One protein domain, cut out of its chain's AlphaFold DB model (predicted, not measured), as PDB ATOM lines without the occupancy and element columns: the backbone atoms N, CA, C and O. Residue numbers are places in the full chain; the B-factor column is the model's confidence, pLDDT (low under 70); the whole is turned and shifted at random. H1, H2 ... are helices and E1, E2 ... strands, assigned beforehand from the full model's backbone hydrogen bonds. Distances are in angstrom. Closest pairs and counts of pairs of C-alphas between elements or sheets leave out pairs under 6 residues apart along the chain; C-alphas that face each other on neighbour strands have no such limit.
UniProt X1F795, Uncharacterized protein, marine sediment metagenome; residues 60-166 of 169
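Overview. This is residues 60 to 166 of the 169 residues of an uncharacterized protein of marine sediment metagenome (UniProt X1F795). A strongly twisted sheet of four strands has the longest helix, H2, packed along one face, with H4 beside it over the edge strand E4. The short helix H3 is over the opposite face, and H1 sits off the sheet, near Leu 93 of H2. The printed part has 107 residues, with four named helices and four named strands in the order H1 H2 E1 E2 E3 H3 E4 H4. The sheet's order is E3 - E2 - E1 - E4, all antiparallel, and the class is mixed, helices and strands. The whole is compact and rounded, with a radius of gyration of the C-alphas of 12.8 A and spans of 34 by 28 by 23 A.

Along the chain. Start at C-alpha 99, (26.030, -8.778, 22.747), where E1, residues 99 to 105, begins its 19.9 A. E2, residues 108 to 115, covers 22.7 A, and E3, residues 118 to 123, covers 16.9 A. E4 is short, residues 144 to 146. Find C-alpha 82 at (18.080, -22.706, 34.085); from there H2, residues 82 to 95, runs 19.8 A. H1 is residues 60 to 68, 12.6 A long, H3 residues 137 to 140, and H4 residues 149 to 155, ending at C-alpha 155, (33.867, -23.792, 35.026).

Arrangement. Look first at E1, E2 and E3, a meander, each strand the antiparallel neighbour of the one before; E1 and E2 form a hairpin, as do E2 and E3. Between E1 and E2, N 103 and O 110 are 2.9 A apart, within hydrogen-bond range; between E2 and E3, N 113 and O 120 are 2.8 A apart. E4 pairs with E1 through N 146 and O 102, 2.8 A. H2 is on the sheet at a height of 7.9 A, over E2 and E1, and runs along the strands, at 4 degrees to E2 on the local plane; its closest C-alphas to E2 are those of Ala 86 and Tyr 110, 5.1 A. H4, on the same face, lies over E4 at a height of 8.5 A. H3 is on the opposite face, its Tyr 139 6.4 A from Ala 121 of E3, C-alpha to C-alpha. H1 is only just not on the sheet, with 4 pairs of C-alphas within 10 A; it is close to H2 but not clearly touching, the closest C-alphas being those of Thr 65 and Leu 93, 7.7 A. In H1, H2 and H4 every O i to N i+4 pair is within hydrogen-bond range; H3 is too short for such a pair.

Size, cuts and confidence. The C-alphas farthest apart, those of Arg 117 and Thr 165, are 35.4 A apart. The printed part has no cut. The links H1 to H2 and E3 to H3 are long, 13 residues each. In the B-factor column, find pLDDT under 70 at residues 125 to 140 and 156 to 159; the mean of the printed part is 81.8.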
ATOM      1  N   GLU A  60      13.789  -2.169  22.201       91.06
ATOM      2  CA  GLU A  60      12.617  -2.541  21.404       91.06
ATOM      3  C   GLU A  60      12.907  -3.749  20.500       91.06
ATOM      4  O   GLU A  60      12.078  -4.646  20.397       91.06
ATOM      5  N   HIS A  61      14.107  -3.813  19.908       93.62
ATOM      6  CA  HIS A  61      14.540  -4.990  19.151       93.62
ATOM      7  C   HIS A  61      14.673  -6.213  20.061       93.62
ATOM      8  O   HIS A  61      14.213  -7.289  19.702       93.62
ATOM      9  N   LEU A  62      15.280  -6.050  21.244       91.56
ATOM     10  CA  LEU A  62      15.408  -7.135  22.219       91.56
ATOM     11  C   LEU A  62      14.032  -7.672  22.625       91.56
ATOM     12  O   LEU A  62      13.832  -8.883  22.698       91.56
ATOM     13  N   GLU A  63      13.076  -6.774  22.848       88.19
ATOM     14  CA  GLU A  63      11.717  -7.136  23.222       88.19
ATOM     15  C   GLU A  63      10.992  -7.896  22.115       88.19
ATOM     16  O   GLU A  63      10.419  -8.954  22.376       88.19
ATOM     17  N   GLU A  64      11.095  -7.433  20.870       89.94
ATOM     18  CA  GLU A  64      10.560  -8.148  19.714       89.94
ATOM     19  C   GLU A  64      11.211  -9.530  19.533       89.94
ATOM     20  O   GLU A  64      10.507 -10.515  19.303       89.94
ATOM     21  N   THR A  65      12.535  -9.641  19.676       91.19
ATOM     22  CA  THR A  65      13.252 -10.918  19.542       91.19
ATOM     23  C   THR A  65      12.821 -11.922  20.608       91.19
ATOM     24  O   THR A  65      12.502 -13.063  20.279       91.19
ATOM     25  N   ILE A  66      12.749 -11.509  21.877       85.75
ATOM     26  CA  ILE A  66      12.331 -12.396  22.972       85.75
ATOM     27  C   ILE A  66      10.853 -12.789  22.829       85.75
ATOM     28  O   ILE A  66      10.506 -13.929  23.111       85.75
ATOM     29  N   LEU A  67       9.961 -11.901  22.376       84.81
ATOM     30  CA  LEU A  67       8.545 -12.252  22.177       84.81
ATOM     31  C   LEU A  67       8.328 -13.317  21.091       84.81
ATOM     32  O   LEU A  67       7.306 -14.002  21.105       84.81
ATOM     33  N   ASN A  68       9.274 -13.452  20.163       85.56
ATOM     34  CA  ASN A  68       9.209 -14.409  19.063       85.56
ATOM     35  C   ASN A  68      10.045 -15.676  19.303       85.56
ATOM     36  O   ASN A  68       9.990 -16.600  18.485       85.56
ATOM     37  N   ILE A  69      10.807 -15.754  20.399       85.94
ATOM     38  CA  ILE A  69      11.604 -16.943  20.692       85.94
ATOM     39  C   ILE A  69      10.691 -18.118  21.050       85.94
ATOM     40  O   ILE A  69       9.743 -18.003  21.824       85.94
ATOM     41  N   THR A  70      11.000 -19.285  20.493       86.75
ATOM     42  CA  THR A  70      10.435 -20.558  20.944       86.75
ATOM     43  C   THR A  70      11.558 -21.357  21.580       86.75
ATOM     44  O   THR A  70      12.590 -21.586  20.943       86.75
ATOM     45  N   MET A  71      11.373 -21.748  22.842       85.44
ATOM     46  CA  MET A  71      12.316 -22.645  23.503       85.44
ATOM     47  C   MET A  71      12.214 -24.030  22.887       85.44
ATOM     48  O   MET A  71      11.109 -24.486  22.583       85.44
ATOM     49  N   PRO A  72      13.346 -24.712  22.704       85.50
ATOM     50  CA  PRO A  72      13.371 -25.966  21.981       85.50
ATOM     51  C   PRO A  72      12.893 -27.140  22.849       85.50
ATOM     52  O   PRO A  72      12.658 -28.231  22.336       85.50
ATOM     53  N   HIS A  73      12.738 -26.917  24.157       85.50
ATOM     54  CA  HIS A  73      12.268 -27.893  25.126       85.50
ATOM     55  C   HIS A  73      11.540 -27.186  26.286       85.50
ATOM     56  O   HIS A  73      11.781 -26.009  26.567       85.50
ATOM     57  N   GLU A  74      10.626 -27.893  26.956       85.31
ATOM     58  CA  GLU A  74       9.968 -27.402  28.173       85.31
ATOM     59  C   GLU A  74      10.932 -27.407  29.369       85.31
ATOM     60  O   GLU A  74      11.878 -28.193  29.408       85.31
ATOM     61  N   TYR A  75      10.674 -26.575  30.381       83.94
ATOM     62  CA  TYR A  75      11.484 -26.596  31.597       83.94
ATOM     63  C   TYR A  75      11.323 -27.929  32.338       83.94
ATOM     64  O   TYR A  75      10.235 -28.259  32.821       83.94
ATOM     65  N   VAL A  76      12.420 -28.668  32.478       85.00
ATOM     66  CA  VAL A  76      12.484 -29.918  33.236       85.00
ATOM     67  C   VAL A  76      13.766 -29.908  34.059       85.00
ATOM     68  O   VAL A  76      14.860 -29.908  33.505       85.00
ATOM     69  N   ALA A  77      13.628 -29.920  35.386       82.50
ATOM     70  CA  ALA A  77      14.765 -29.880  36.306       82.50
ATOM     71  C   ALA A  77      15.782 -31.003  36.020       82.50
ATOM     72  O   ALA A  77      15.395 -32.174  35.958       82.50
ATOM     73  N   ASN A  78      17.070 -30.653  35.941       82.44
ATOM     74  CA  ASN A  78      18.202 -31.522  35.596       82.44
ATOM     75  C   ASN A  78      18.125 -32.160  34.191       82.44
ATOM     76  O   ASN A  78      18.671 -33.247  33.981       82.44
ATOM     77  N   VAL A  79      17.383 -31.556  33.260       83.50
ATOM     78  CA  VAL A  79      17.252 -32.029  31.867       83.50
ATOM     79  C   VAL A  79      17.297 -30.858  30.891       83.50
ATOM     80  O   VAL A  79      18.030 -30.887  29.913       83.50
ATOM     81  N   PHE A  80      16.460 -29.857  31.131       85.44
ATOM     82  CA  PHE A  80      16.451 -28.593  30.417       85.44
ATOM     83  C   PHE A  80      15.977 -27.548  31.417       85.44
ATOM     84  O   PHE A  80      14.776 -27.272  31.524       85.44
ATOM     85  N   ASP A  81      16.900 -27.077  32.243       84.81
ATOM     86  CA  ASP A  81      16.607 -26.160  33.326       84.81
ATOM     87  C   ASP A  81      17.237 -24.778  33.105       84.81
ATOM     88  O   ASP A  81      17.253 -24.275  31.977       84.81
ATOM     89  N   CYS A  82      17.613 -24.080  34.175       88.81
ATOM     90  CA  CYS A  82      18.080 -22.706  34.085       88.81
ATOM     91  C   CYS A  82      19.364 -22.595  33.256       88.81
ATOM     92  O   CYS A  82      19.477 -21.657  32.462       88.81
ATOM     93  N   SER A  83      20.287 -23.552  33.376       90.25
ATOM     94  CA  SER A  83      21.577 -23.539  32.686       90.25
ATOM     95  C   SER A  83      21.432 -23.880  31.205       90.25
ATOM     96  O   SER A  83      21.881 -23.095  30.367       90.25
ATOM     97  N   GLU A  84      20.726 -24.956  30.837       90.12
ATOM     98  CA  GLU A  84      20.460 -25.259  29.422       90.12
ATOM     99  C   GLU A  84      19.611 -24.168  28.760       90.12
ATOM    100  O   GLU A  84      19.871 -23.770  27.621       90.12
ATOM    101  N   GLY A  85      18.622 -23.637  29.484       90.19
ATOM    102  CA  GLY A  85      17.801 -22.534  29.009       90.19
ATOM    103  C   GLY A  85      18.622 -21.268  28.760       90.19
ATOM    104  O   GLY A  85      18.448 -20.629  27.721       90.19
ATOM    105  N   ALA A  86      19.519 -20.904  29.685       91.94
ATOM    106  CA  ALA A  86      20.400 -19.743  29.545       91.94
ATOM    107  C   ALA A  86      21.374 -19.911  28.375       91.94
ATOM    108  O   ALA A  86      21.502 -18.995  27.568       91.94
ATOM    109  N   ALA A  87      21.977 -21.093  28.231       91.56
ATOM    110  CA  ALA A  87      22.864 -21.417  27.117       91.56
ATOM    111  C   ALA A  87      22.167 -21.329  25.750       91.56
ATOM    112  O   ALA A  87      22.745 -20.828  24.788       91.56
ATOM    113  N   TYR A  88      20.920 -21.800  25.647       90.56
ATOM    114  CA  TYR A  88      20.146 -21.662  24.413       90.56
ATOM    115  C   TYR A  88      19.771 -20.204  24.128       90.56
ATOM    116  O   TYR A  88      19.858 -19.752  22.986       90.56
ATOM    117  N   LEU A  89      19.319 -19.468  25.149       91.50
ATOM    118  CA  LEU A  89      18.882 -18.084  24.981       91.50
ATOM    119  C   LEU A  89      20.045 -17.175  24.571       91.50
ATOM    120  O   LEU A  89      19.866 -16.343  23.685       91.50
ATOM    121  N   GLU A  90      21.203 -17.339  25.202       93.44
ATOM    122  CA  GLU A  90      22.440 -16.637  24.858       93.44
ATOM    123  C   GLU A  90      22.766 -16.849  23.375       93.44
ATOM    124  O   GLU A  90      22.668 -15.907  22.589       93.44
ATOM    125  N   TRP A  91      22.945 -18.100  22.954       91.50
ATOM    126  CA  TRP A  91      23.154 -18.468  21.553       91.50
ATOM    127  C   TRP A  91      22.126 -17.877  20.588       91.50
ATOM    128  O   TRP A  91      22.472 -17.376  19.513       91.50
ATOM    129  N   TYR A  92      20.841 -17.948  20.939       91.12
ATOM    130  CA  TYR A  92      19.768 -17.440  20.094       91.12
ATOM    131  C   TYR A  92      19.881 -15.923  19.915       91.12
ATOM    132  O   TYR A  92      19.735 -15.416  18.801       91.12
ATOM    133  N   LEU A  93      20.146 -15.189  20.996       92.75
ATOM    134  CA  LEU A  93      20.284 -13.737  20.971       92.75
ATOM    135  C   LEU A  93      21.551 -13.305  20.228       92.75
ATOM    136  O   LEU A  93      21.480 -12.393  19.402       92.75
ATOM    137  N   GLU A  94      22.672 -13.995  20.426       92.56
ATOM    138  CA  GLU A  94      23.907 -13.719  19.687       92.56
ATOM    139  C   GLU A  94      23.707 -13.903  18.187       92.56
ATOM    140  O   GLU A  94      24.089 -13.046  17.390       92.56
ATOM    141  N   ASN A  95      23.011 -14.964  17.770       90.25
ATOM    142  CA  ASN A  95      22.671 -15.177  16.359       90.25
ATOM    143  C   ASN A  95      21.694 -14.137  15.788       90.25
ATOM    144  O   ASN A  95      21.577 -14.012  14.569       90.25
ATOM    145  N   ASN A  96      21.038 -13.354  16.646       91.81
ATOM    146  CA  ASN A  96      20.256 -12.174  16.272       91.81
ATOM    147  C   ASN A  96      21.051 -10.856  16.412       91.81
ATOM    148  O   ASN A  96      20.494  -9.773  16.232       91.81
ATOM    149  N   GLY A  97      22.358 -10.936  16.678       93.69
ATOM    150  CA  GLY A  97      23.294  -9.814  16.715       93.69
ATOM    151  C   GLY A  97      23.401  -9.109  18.067       93.69
ATOM    152  O   GLY A  97      24.001  -8.035  18.128       93.69
ATOM    153  N   PHE A  98      22.818  -9.650  19.137       94.00
ATOM    154  CA  PHE A  98      22.944  -9.076  20.476       94.00
ATOM    155  C   PHE A  98      24.277  -9.461  21.127       94.00
ATOM    156  O   PHE A  98      24.715 -10.592  20.994       94.00
ATOM    157  N   ASP A  99      24.890  -8.522  21.854       94.50
ATOM    158  CA  ASP A  99      26.030  -8.778  22.747       94.50
ATOM    159  C   ASP A  99      25.488  -9.342  24.062       94.50
ATOM    160  O   ASP A  99      24.733  -8.652  24.766       94.50
ATOM    161  N   THR A 100      25.802 -10.601  24.361       94.12
ATOM    162  CA  THR A 100      25.260 -11.291  25.528       94.12
ATOM    163  C   THR A 100      26.328 -12.024  26.320       94.12
ATOM    164  O   THR A 100      27.429 -12.245  25.846       94.12
ATOM    165  N   VAL A 101      26.000 -12.362  27.565       94.19
ATOM    166  CA  VAL A 101      26.795 -13.269  28.396       94.19
ATOM    167  C   VAL A 101      25.886 -14.158  29.223       94.19
ATOM    168  O   VAL A 101      24.770 -13.763  29.585       94.19
ATOM    169  N   ILE A 102      26.398 -15.327  29.590       93.50
ATOM    170  CA  ILE A 102      25.775 -16.211  30.570       93.50
ATOM    171  C   ILE A 102      26.209 -15.753  31.962       93.50
ATOM    172  O   ILE A 102      27.380 -15.466  32.202       93.50
ATOM    173  N   ALA A 103      25.268 -15.679  32.894       92.50
ATOM    174  CA  ALA A 103      25.509 -15.235  34.256       92.50
ATOM    175  C   ALA A 103      24.892 -16.203  35.266       92.50
ATOM    176  O   ALA A 103      23.824 -16.772  35.023       92.50
ATOM    177  N   THR A 104      25.538 -16.356  36.419       90.19
ATOM    178  CA  THR A 104      25.037 -17.178  37.526       90.19
ATOM    179  C   THR A 104      24.849 -16.352  38.789       90.19
ATOM    180  O   THR A 104      25.485 -15.312  39.001       90.19
ATOM    181  N   LYS A 105      23.927 -16.795  39.642       87.50
ATOM    182  CA  LYS A 105      23.810 -16.315  41.018       87.50
ATOM    183  C   LYS A 105      23.214 -17.405  41.899       87.50
ATOM    184  O   LYS A 105      22.066 -17.793  41.697       87.50
ATOM    185  N   GLY A 106      23.972 -17.873  42.887       86.75
ATOM    186  CA  GLY A 106      23.614 -19.064  43.651       86.75
ATOM    187  C   GLY A 106      23.530 -20.303  42.755       86.75
ATOM    188  O   GLY A 106      24.494 -20.650  42.086       86.75
ATOM    189  N   ASP A 107      22.376 -20.968  42.755       83.94
ATOM    190  CA  ASP A 107      22.065 -22.156  41.951       83.94
ATOM    191  C   ASP A 107      21.301 -21.831  40.654       83.94
ATOM    192  O   ASP A 107      20.732 -22.725  40.033       83.94
ATOM    193  N   HIS A 108      21.262 -20.556  40.251       87.06
ATOM    194  CA  HIS A 108      20.455 -20.082  39.129       87.06
ATOM    195  C   HIS A 108      21.308 -19.495  38.000       87.06
ATOM    196  O   HIS A 108      22.218 -18.702  38.259       87.06
ATOM    197  N   ALA A 109      20.953 -19.807  36.751       90.06
ATOM    198  CA  ALA A 109      21.571 -19.265  35.541       90.06
ATOM    199  C   ALA A 109      20.602 -18.384  34.728       90.06
ATOM    200  O   ALA A 109      19.392 -18.613  34.684       90.06
ATOM    201  N   TYR A 110      21.136 -17.336  34.100       91.12
ATOM    202  CA  TYR A 110      20.388 -16.352  33.312       91.12
ATOM    203  C   TYR A 110      21.295 -15.686  32.265       91.12
ATOM    204  O   TYR A 110      22.502 -15.917  32.244       91.12
ATOM    205  N   VAL A 111      20.722 -14.856  31.388       92.88
ATOM    206  CA  VAL A 111      21.469 -14.146  30.334       92.88
ATOM    207  C   VAL A 111      21.484 -12.652  30.617       92.88
ATOM    208  O   VAL A 111      20.456 -12.082  30.980       92.88
ATOM    209  N   ILE A 112      22.628 -11.994  30.436       92.69
ATOM    210  CA  ILE A 112      22.724 -10.531  30.442       92.69
ATOM    211  C   ILE A 112      22.953 -10.058  29.011       92.69
ATOM    212  O   ILE A 112      23.929 -10.440  28.381       92.69
ATOM    213  N   VAL A 113      22.088  -9.170  28.523       92.81
ATOM    214  CA  VAL A 113      22.228  -8.510  27.219       92.81
ATOM    215  C   VAL A 113      22.804  -7.120  27.413       92.81
ATOM    216  O   VAL A 113      22.247  -6.313  28.162       92.81
ATOM    217  N   ARG A 114      23.906  -6.816  26.732       92.38
ATOM    218  CA  ARG A 114      24.575  -5.516  26.762       92.38
ATOM    219  C   ARG A 114      24.102  -4.683  25.569       92.38
ATOM    220  O   ARG A 114      24.388  -4.979  24.416       92.38
ATOM    221  N   LEU A 115      23.370  -3.604  25.839       90.62
ATOM    222  CA  LEU A 115      22.969  -2.622  24.832       90.62
ATOM    223  C   LEU A 115      23.683  -1.292  25.076       90.62
ATOM    224  O   LEU A 115      24.107  -0.966  26.184       90.62
ATOM    225  N   LYS A 116      23.717  -0.430  24.054       88.81
ATOM    226  CA  LYS A 116      24.345   0.902  24.139       88.81
ATOM    227  C   LYS A 116      23.837   1.766  25.304       88.81
ATOM    228  O   LYS A 116      24.547   2.653  25.772       88.81
ATOM    229  N   ARG A 117      22.586   1.561  25.732       85.00
ATOM    230  CA  ARG A 117      21.916   2.354  26.780       85.00
ATOM    231  C   ARG A 117      21.826   1.646  28.135       85.00
ATOM    232  O   ARG A 117      21.249   2.227  29.050       85.00
ATOM    233  N   GLY A 118      22.385   0.444  28.269       85.69
ATOM    234  CA  GLY A 118      22.369  -0.319  29.514       85.69
ATOM    235  C   GLY A 118      22.375  -1.827  29.289       85.69
ATOM    236  O   GLY A 118      22.286  -2.296  28.155       85.69
ATOM    237  N   SER A 119      22.456  -2.568  30.390       88.31
ATOM    238  CA  SER A 119      22.413  -4.029  30.399       88.31
ATOM    239  C   SER A 119      21.097  -4.541  30.975       88.31
ATOM    240  O   SER A 119      20.523  -3.916  31.869       88.31
ATOM    241  N   TYR A 120      20.636  -5.681  30.471       87.94
ATOM    242  CA  TYR A 120      19.337  -6.262  30.801       87.94
ATOM    243  C   TYR A 120      19.503  -7.744  31.129       87.94
ATOM    244  O   TYR A 120      20.007  -8.493  30.301       87.94
ATOM    245  N   ALA A 121      19.088  -8.161  32.325       88.19
ATOM    246  CA  ALA A 121      19.084  -9.567  32.725       88.19
ATOM    247  C   ALA A 121      17.776 -10.249  32.286       88.19
ATOM    248  O   ALA A 121      16.695  -9.687  32.470       88.19
ATOM    249  N   ILE A 122      17.874 -11.457  31.733       86.44
ATOM    250  CA  ILE A 122      16.755 -12.248  31.217       86.44
ATOM    251  C   ILE A 122      16.803 -13.641  31.841       86.44
ATOM    252  O   ILE A 122      17.788 -14.363  31.698       86.44
ATOM    253  N   ASN A 123      15.720 -14.020  32.518       82.56
ATOM    254  CA  ASN A 123      15.562 -15.339  33.121       82.56
ATOM    255  C   ASN A 123      14.860 -16.315  32.161       82.56
ATOM    256  O   ASN A 123      13.954 -15.932  31.419       82.56
ATOM    257  N   THR A 124      15.269 -17.580  32.205       74.56
ATOM    258  CA  THR A 124      14.855 -18.654  31.296       74.56
ATOM    259  C   THR A 124      13.899 -19.668  31.933       74.56
ATOM    260  O   THR A 124      13.309 -20.476  31.219       74.56
ATOM    261  N   ALA A 125      13.677 -19.604  33.252       61.00
ATOM    262  CA  ALA A 125      12.987 -20.648  34.006       61.00
ATOM    263  C   ALA A 125      11.984 -20.130  35.063       61.00
ATOM    264  O   ALA A 125      12.374 -19.824  36.194       61.00
ATOM    265  N   PRO A 126      10.673 -20.094  34.750       55.53
ATOM    266  CA  PRO A 126      10.106 -20.112  33.395       55.53
ATOM    267  C   PRO A 126      10.538 -18.862  32.607       55.53
ATOM    268  O   PRO A 126      10.904 -17.862  33.226       55.53
ATOM    269  N   ILE A 127      10.460 -18.878  31.264       55.09
ATOM    270  CA  ILE A 127      10.571 -17.636  30.475       55.09
ATOM    271  C   ILE A 127       9.446 -16.713  30.919       55.09
ATOM    272  O   ILE A 127       8.298 -16.820  30.492       55.09
ATOM    273  N   HIS A 128       9.784 -15.813  31.824       50.31
ATOM    274  CA  HIS A 128       8.949 -14.712  32.224       50.31
ATOM    275  C   HIS A 128       9.674 -13.445  31.822       50.31
ATOM    276  O   HIS A 128      10.771 -13.128  32.282       50.31
ATOM    277  N   PHE A 129       9.012 -12.728  30.928       46.66
ATOM    278  CA  PHE A 129       9.399 -11.412  30.484       46.66
ATOM    279  C   PHE A 129       9.282 -10.448  31.666       46.66
ATOM    280  O   PHE A 129       8.178 -10.106  32.092       46.66
ATOM    281  N   TYR A 130      10.404 -10.004  32.218       47.53
ATOM    282  CA  TYR A 130      10.397  -8.962  33.238       47.53
ATOM    283  C   TYR A 130      11.074  -7.727  32.665       47.53
ATOM    284  O   TYR A 130      12.293  -7.644  32.535       47.53
ATOM    285  N   HIS A 131      10.236  -6.756  32.314       42.81
ATOM    286  CA  HIS A 131      10.657  -5.426  31.911       42.81
ATOM    287  C   HIS A 131      11.639  -4.842  32.960       42.81
ATOM    288  O   HIS A 131      11.376  -4.955  34.161       42.81
ATOM    289  N   PRO A 132      12.727  -4.166  32.549       43.69
ATOM    290  CA  PRO A 132      13.800  -3.644  33.416       43.69
ATOM    291  C   PRO A 132      13.325  -2.781  34.596       43.69
ATOM    292  O   PRO A 132      13.990  -2.719  35.624       43.69
ATOM    293  N   ALA A 133      12.150  -2.152  34.492       42.50
ATOM    294  CA  ALA A 133      11.515  -1.423  35.600       42.50
ATOM    295  C   ALA A 133      11.099  -2.300  36.804       42.50
ATOM    296  O   ALA A 133      10.771  -1.755  37.855       42.50
ATOM    297  N   TYR A 134      11.094  -3.630  36.661       44.72
ATOM    298  CA  TYR A 134      10.654  -4.590  37.680       44.72
ATOM    299  C   TYR A 134      11.763  -5.539  38.153       44.72
ATOM    300  O   TYR A 134      11.502  -6.386  39.007       44.72
ATOM    301  N   TYR A 135      12.994  -5.403  37.641       52.75
ATOM    302  CA  TYR A 135      14.100  -6.270  38.040       52.75
ATOM    303  C   TYR A 135      14.871  -5.721  39.241       52.75
ATOM    304  O   TYR A 135      15.208  -4.542  39.339       52.75
ATOM    305  N   ASN A 136      15.155  -6.627  40.170       52.81
ATOM    306  CA  ASN A 136      15.987  -6.388  41.334       52.81
ATOM    307  C   ASN A 136      17.452  -6.234  40.877       52.81
ATOM    308  O   ASN A 136      17.967  -7.133  40.210       52.81
ATOM    309  N   TYR A 137      18.129  -5.145  41.268       55.28
ATOM    310  CA  TYR A 137      19.555  -4.869  40.980       55.28
ATOM    311  C   TYR A 137      20.484  -6.061  41.260       55.28
ATOM    312  O   TYR A 137      21.539  -6.189  40.655       55.28
ATOM    313  N   THR A 138      20.045  -6.968  42.131       60.69
ATOM    314  CA  THR A 138      20.711  -8.221  42.491       60.69
ATOM    315  C   THR A 138      21.147  -9.080  41.286       60.69
ATOM    316  O   THR A 138      22.165  -9.753  41.396       60.69
ATOM    317  N   TYR A 139      20.436  -9.055  40.148       65.88
ATOM    318  CA  TYR A 139      20.798  -9.811  38.927       65.88
ATOM    319  C   TYR A 139      21.796  -9.085  38.008       65.88
ATOM    320  O   TYR A 139      22.205  -9.621  36.988       65.88
ATOM    321  N   LEU A 140      22.190  -7.854  38.338       69.88
ATOM    322  CA  LEU A 140      23.298  -7.163  37.668       69.88
ATOM    323  C   LEU A 140      24.622  -7.332  38.428       69.88
ATOM    324  O   LEU A 140      25.651  -6.824  37.995       69.88
ATOM    325  N   GLU A 141      24.594  -8.065  39.542       83.62
ATOM    326  CA  GLU A 141      25.754  -8.438  40.352       83.62
ATOM    327  C   GLU A 141      25.857  -9.976  40.407       83.62
ATOM    328  O   GLU A 141      25.540 -10.572  41.444       83.62
ATOM    329  N   PRO A 142      26.181 -10.635  39.279       87.31
ATOM    330  CA  PRO A 142      26.361 -12.084  39.226       87.31
ATOM    331  C   PRO A 142      27.517 -12.567  40.103       87.31
ATOM    332  O   PRO A 142      28.463 -11.818  40.357       87.31
ATOM    333  N   ASP A 143      27.435 -13.830  40.518       90.62
ATOM    334  CA  ASP A 143      28.551 -14.523  41.164       90.62
ATOM    335  C   ASP A 143      29.613 -14.886  40.112       90.62
ATOM    336  O   ASP A 143      30.787 -14.566  40.301       90.62
ATOM    337  N   ASP A 144      29.186 -15.440  38.967       91.75
ATOM    338  CA  ASP A 144      30.040 -15.719  37.809       91.75
ATOM    339  C   ASP A 144      29.430 -15.199  36.495       91.75
ATOM    340  O   ASP A 144      28.209 -15.097  36.334       91.75
ATOM    341  N   VAL A 145      30.306 -14.878  35.538       92.94
ATOM    342  CA  VAL A 145      29.960 -14.466  34.171       92.94
ATOM    343  C   VAL A 145      30.823 -15.251  33.195       92.94
ATOM    344  O   VAL A 145      32.037 -15.339  33.385       92.94
ATOM    345  N   PHE A 146      30.197 -15.778  32.151       92.75
ATOM    346  CA  PHE A 146      30.842 -16.513  31.073       92.75
ATOM    347  C   PHE A 146      30.513 -15.819  29.754       92.75
ATOM    348  O   PHE A 146      29.338 -15.559  29.478       92.75
ATOM    349  N   GLU A 147      31.534 -15.501  28.958       90.62
ATOM    350  CA  GLU A 147      31.317 -14.841  27.661       90.62
ATOM    351  C   GLU A 147      30.652 -15.784  26.659       90.62
ATOM    352  O   GLU A 147      29.963 -15.329  25.760       90.62
ATOM    353  N   ASP A 148      30.829 -17.093  26.832       87.38
ATOM    354  CA  ASP A 148      30.226 -18.088  25.966       87.38
ATOM    355  C   ASP A 148      29.954 -19.413  26.694       87.38
ATOM    356  O   ASP A 148      30.369 -19.667  27.835       87.38
ATOM    357  N   ILE A 149      29.268 -20.307  25.985       87.12
ATOM    358  CA  ILE A 149      28.983 -21.662  26.451       87.12
ATOM    359  C   ILE A 149      30.249 -22.487  26.735       87.12
ATOM    360  O   ILE A 149      30.239 -23.374  27.595       87.12
ATOM    361  N   TYR A 150      31.357 -22.218  26.037       85.38
ATOM    362  CA  TYR A 150      32.611 -22.945  26.221       85.38
ATOM    363  C   TYR A 150      33.285 -22.571  27.541       85.38
ATOM    364  O   TYR A 150      33.912 -23.428  28.164       85.38
ATOM    365  N   GLU A 151      33.196 -21.314  27.966       87.38
ATOM    366  CA  GLU A 151      33.644 -20.853  29.277       87.38
ATOM    367  C   GLU A 151      32.780 -21.438  30.394       87.38
ATOM    368  O   GLU A 151      33.330 -22.021  31.333       87.38
ATOM    369  N   ALA A 152      31.453 -21.396  30.247       87.94
ATOM    370  CA  ALA A 152      30.526 -21.980  31.217       87.94
ATOM    371  C   ALA A 152      30.805 -23.481  31.438       87.94
ATOM    372  O   ALA A 152      30.993 -23.939  32.569       87.94
ATOM    373  N   CYS A 153      30.975 -24.237  30.348       83.81
ATOM    374  CA  CYS A 153      31.274 -25.669  30.390       83.81
ATOM    375  C   CYS A 153      32.659 -26.021  30.966       83.81
ATOM    376  O   CYS A 153      32.886 -27.172  31.335       83.81
ATOM    377  N   LYS A 154      33.612 -25.078  31.012       82.19
ATOM    378  CA  LYS A 154      34.922 -25.287  31.661       82.19
ATOM    379  C   LYS A 154      34.848 -25.090  33.173       82.19
ATOM    380  O   LYS A 154      35.614 -25.725  33.898       82.19
ATOM    381  N   CYS A 155      33.992 -24.175  33.623       76.38
ATOM    382  CA  CYS A 155      33.867 -23.792  35.026       76.38
ATOM    383  C   CYS A 155      32.920 -24.708  35.810       76.38
ATOM    384  O   CYS A 155      33.139 -24.916  37.003       76.38
ATOM    385  N   SER A 156      31.926 -25.305  35.148       69.44
ATOM    386  CA  SER A 156      31.060 -26.330  35.733       69.44
ATOM    387  C   SER A 156      31.108 -27.639  34.929       69.44
ATOM    388  O   SER A 156      31.957 -27.829  34.059       69.44
ATOM    389  N   TRP A 157      30.269 -28.619  35.265       63.16
ATOM    390  CA  TRP A 157      30.248 -29.881  34.531       63.16
ATOM    391  C   TRP A 157      29.600 -29.658  33.156       63.16
ATOM    392  O   TRP A 157      28.446 -29.269  33.084       63.16
ATOM    393  N   TYR A 158      30.300 -29.984  32.061       56.62
ATOM    394  CA  TYR A 158      29.805 -29.860  30.670       56.62
ATOM    395  C   TYR A 158      28.357 -30.341  30.423       56.62
ATOM    396  O   TYR A 158      27.705 -29.871  29.496       56.62
ATOM    397  N   ALA A 159      27.876 -31.318  31.197       60.97
ATOM    398  CA  ALA A 159      26.537 -31.890  31.057       60.97
ATOM    399  C   ALA A 159      25.404 -30.992  31.591       60.97
ATOM    400  O   ALA A 159      24.256 -31.387  31.487       60.97
ATOM    401  N   GLU A 160      25.729 -29.846  32.187       78.56
ATOM    402  CA  GLU A 160      24.775 -28.902  32.785       78.56
ATOM    403  C   GLU A 160      24.290 -27.837  31.789       78.56
ATOM    404  O   GLU A 160      23.326 -27.133  32.045       78.56
ATOM    405  N   TRP A 161      24.956 -27.679  30.644       85.69
ATOM    406  CA  TRP A 161      24.655 -26.590  29.702       85.69
ATOM    407  C   TRP A 161      24.316 -27.068  28.287       85.69
ATOM    408  O   TRP A 161      24.071 -26.273  27.379       85.69
ATOM    409  N   ASN A 162      24.338 -28.379  28.067       85.12
ATOM    410  CA  ASN A 162      24.330 -29.025  26.760       85.12
ATOM    411  C   ASN A 162      22.918 -29.145  26.160       85.12
ATOM    412  O   ASN A 162      22.487 -30.235  25.767       85.12
ATOM    413  N   TRP A 163      22.211 -28.022  26.030       85.69
ATOM    414  CA  TRP A 163      20.829 -27.974  25.543       85.69
ATOM    415  C   TRP A 163      20.618 -28.700  24.205       85.69
ATOM    416  O   TRP A 163      19.581 -29.321  23.995       85.69
ATOM    417  N   TRP A 164      21.616 -28.710  23.313       84.62
ATOM    418  CA  TRP A 164      21.560 -29.400  22.014       84.62
ATOM    419  C   TRP A 164      21.434 -30.926  22.124       84.62
ATOM    420  O   TRP A 164      21.210 -31.601  21.123       84.62
ATOM    421  N   THR A 165      21.596 -31.497  23.318       82.06
ATOM    422  CA  THR A 165      21.454 -32.941  23.552       82.06
ATOM    423  C   THR A 165      20.031 -33.371  23.898       82.06
ATOM    424  O   THR A 165      19.736 -34.565  23.849       82.06
ATOM    425  N   VAL A 166      19.145 -32.418  24.206       75.50
ATOM    426  CA  VAL A 166      17.760 -32.683  24.631       75.50
ATOM    427  C   VAL A 166      16.711 -32.178  23.638       75.50
ATOM    428  O   VAL A 166      15.516 -32.367  23.849       75.50
TER     429      VAL A 166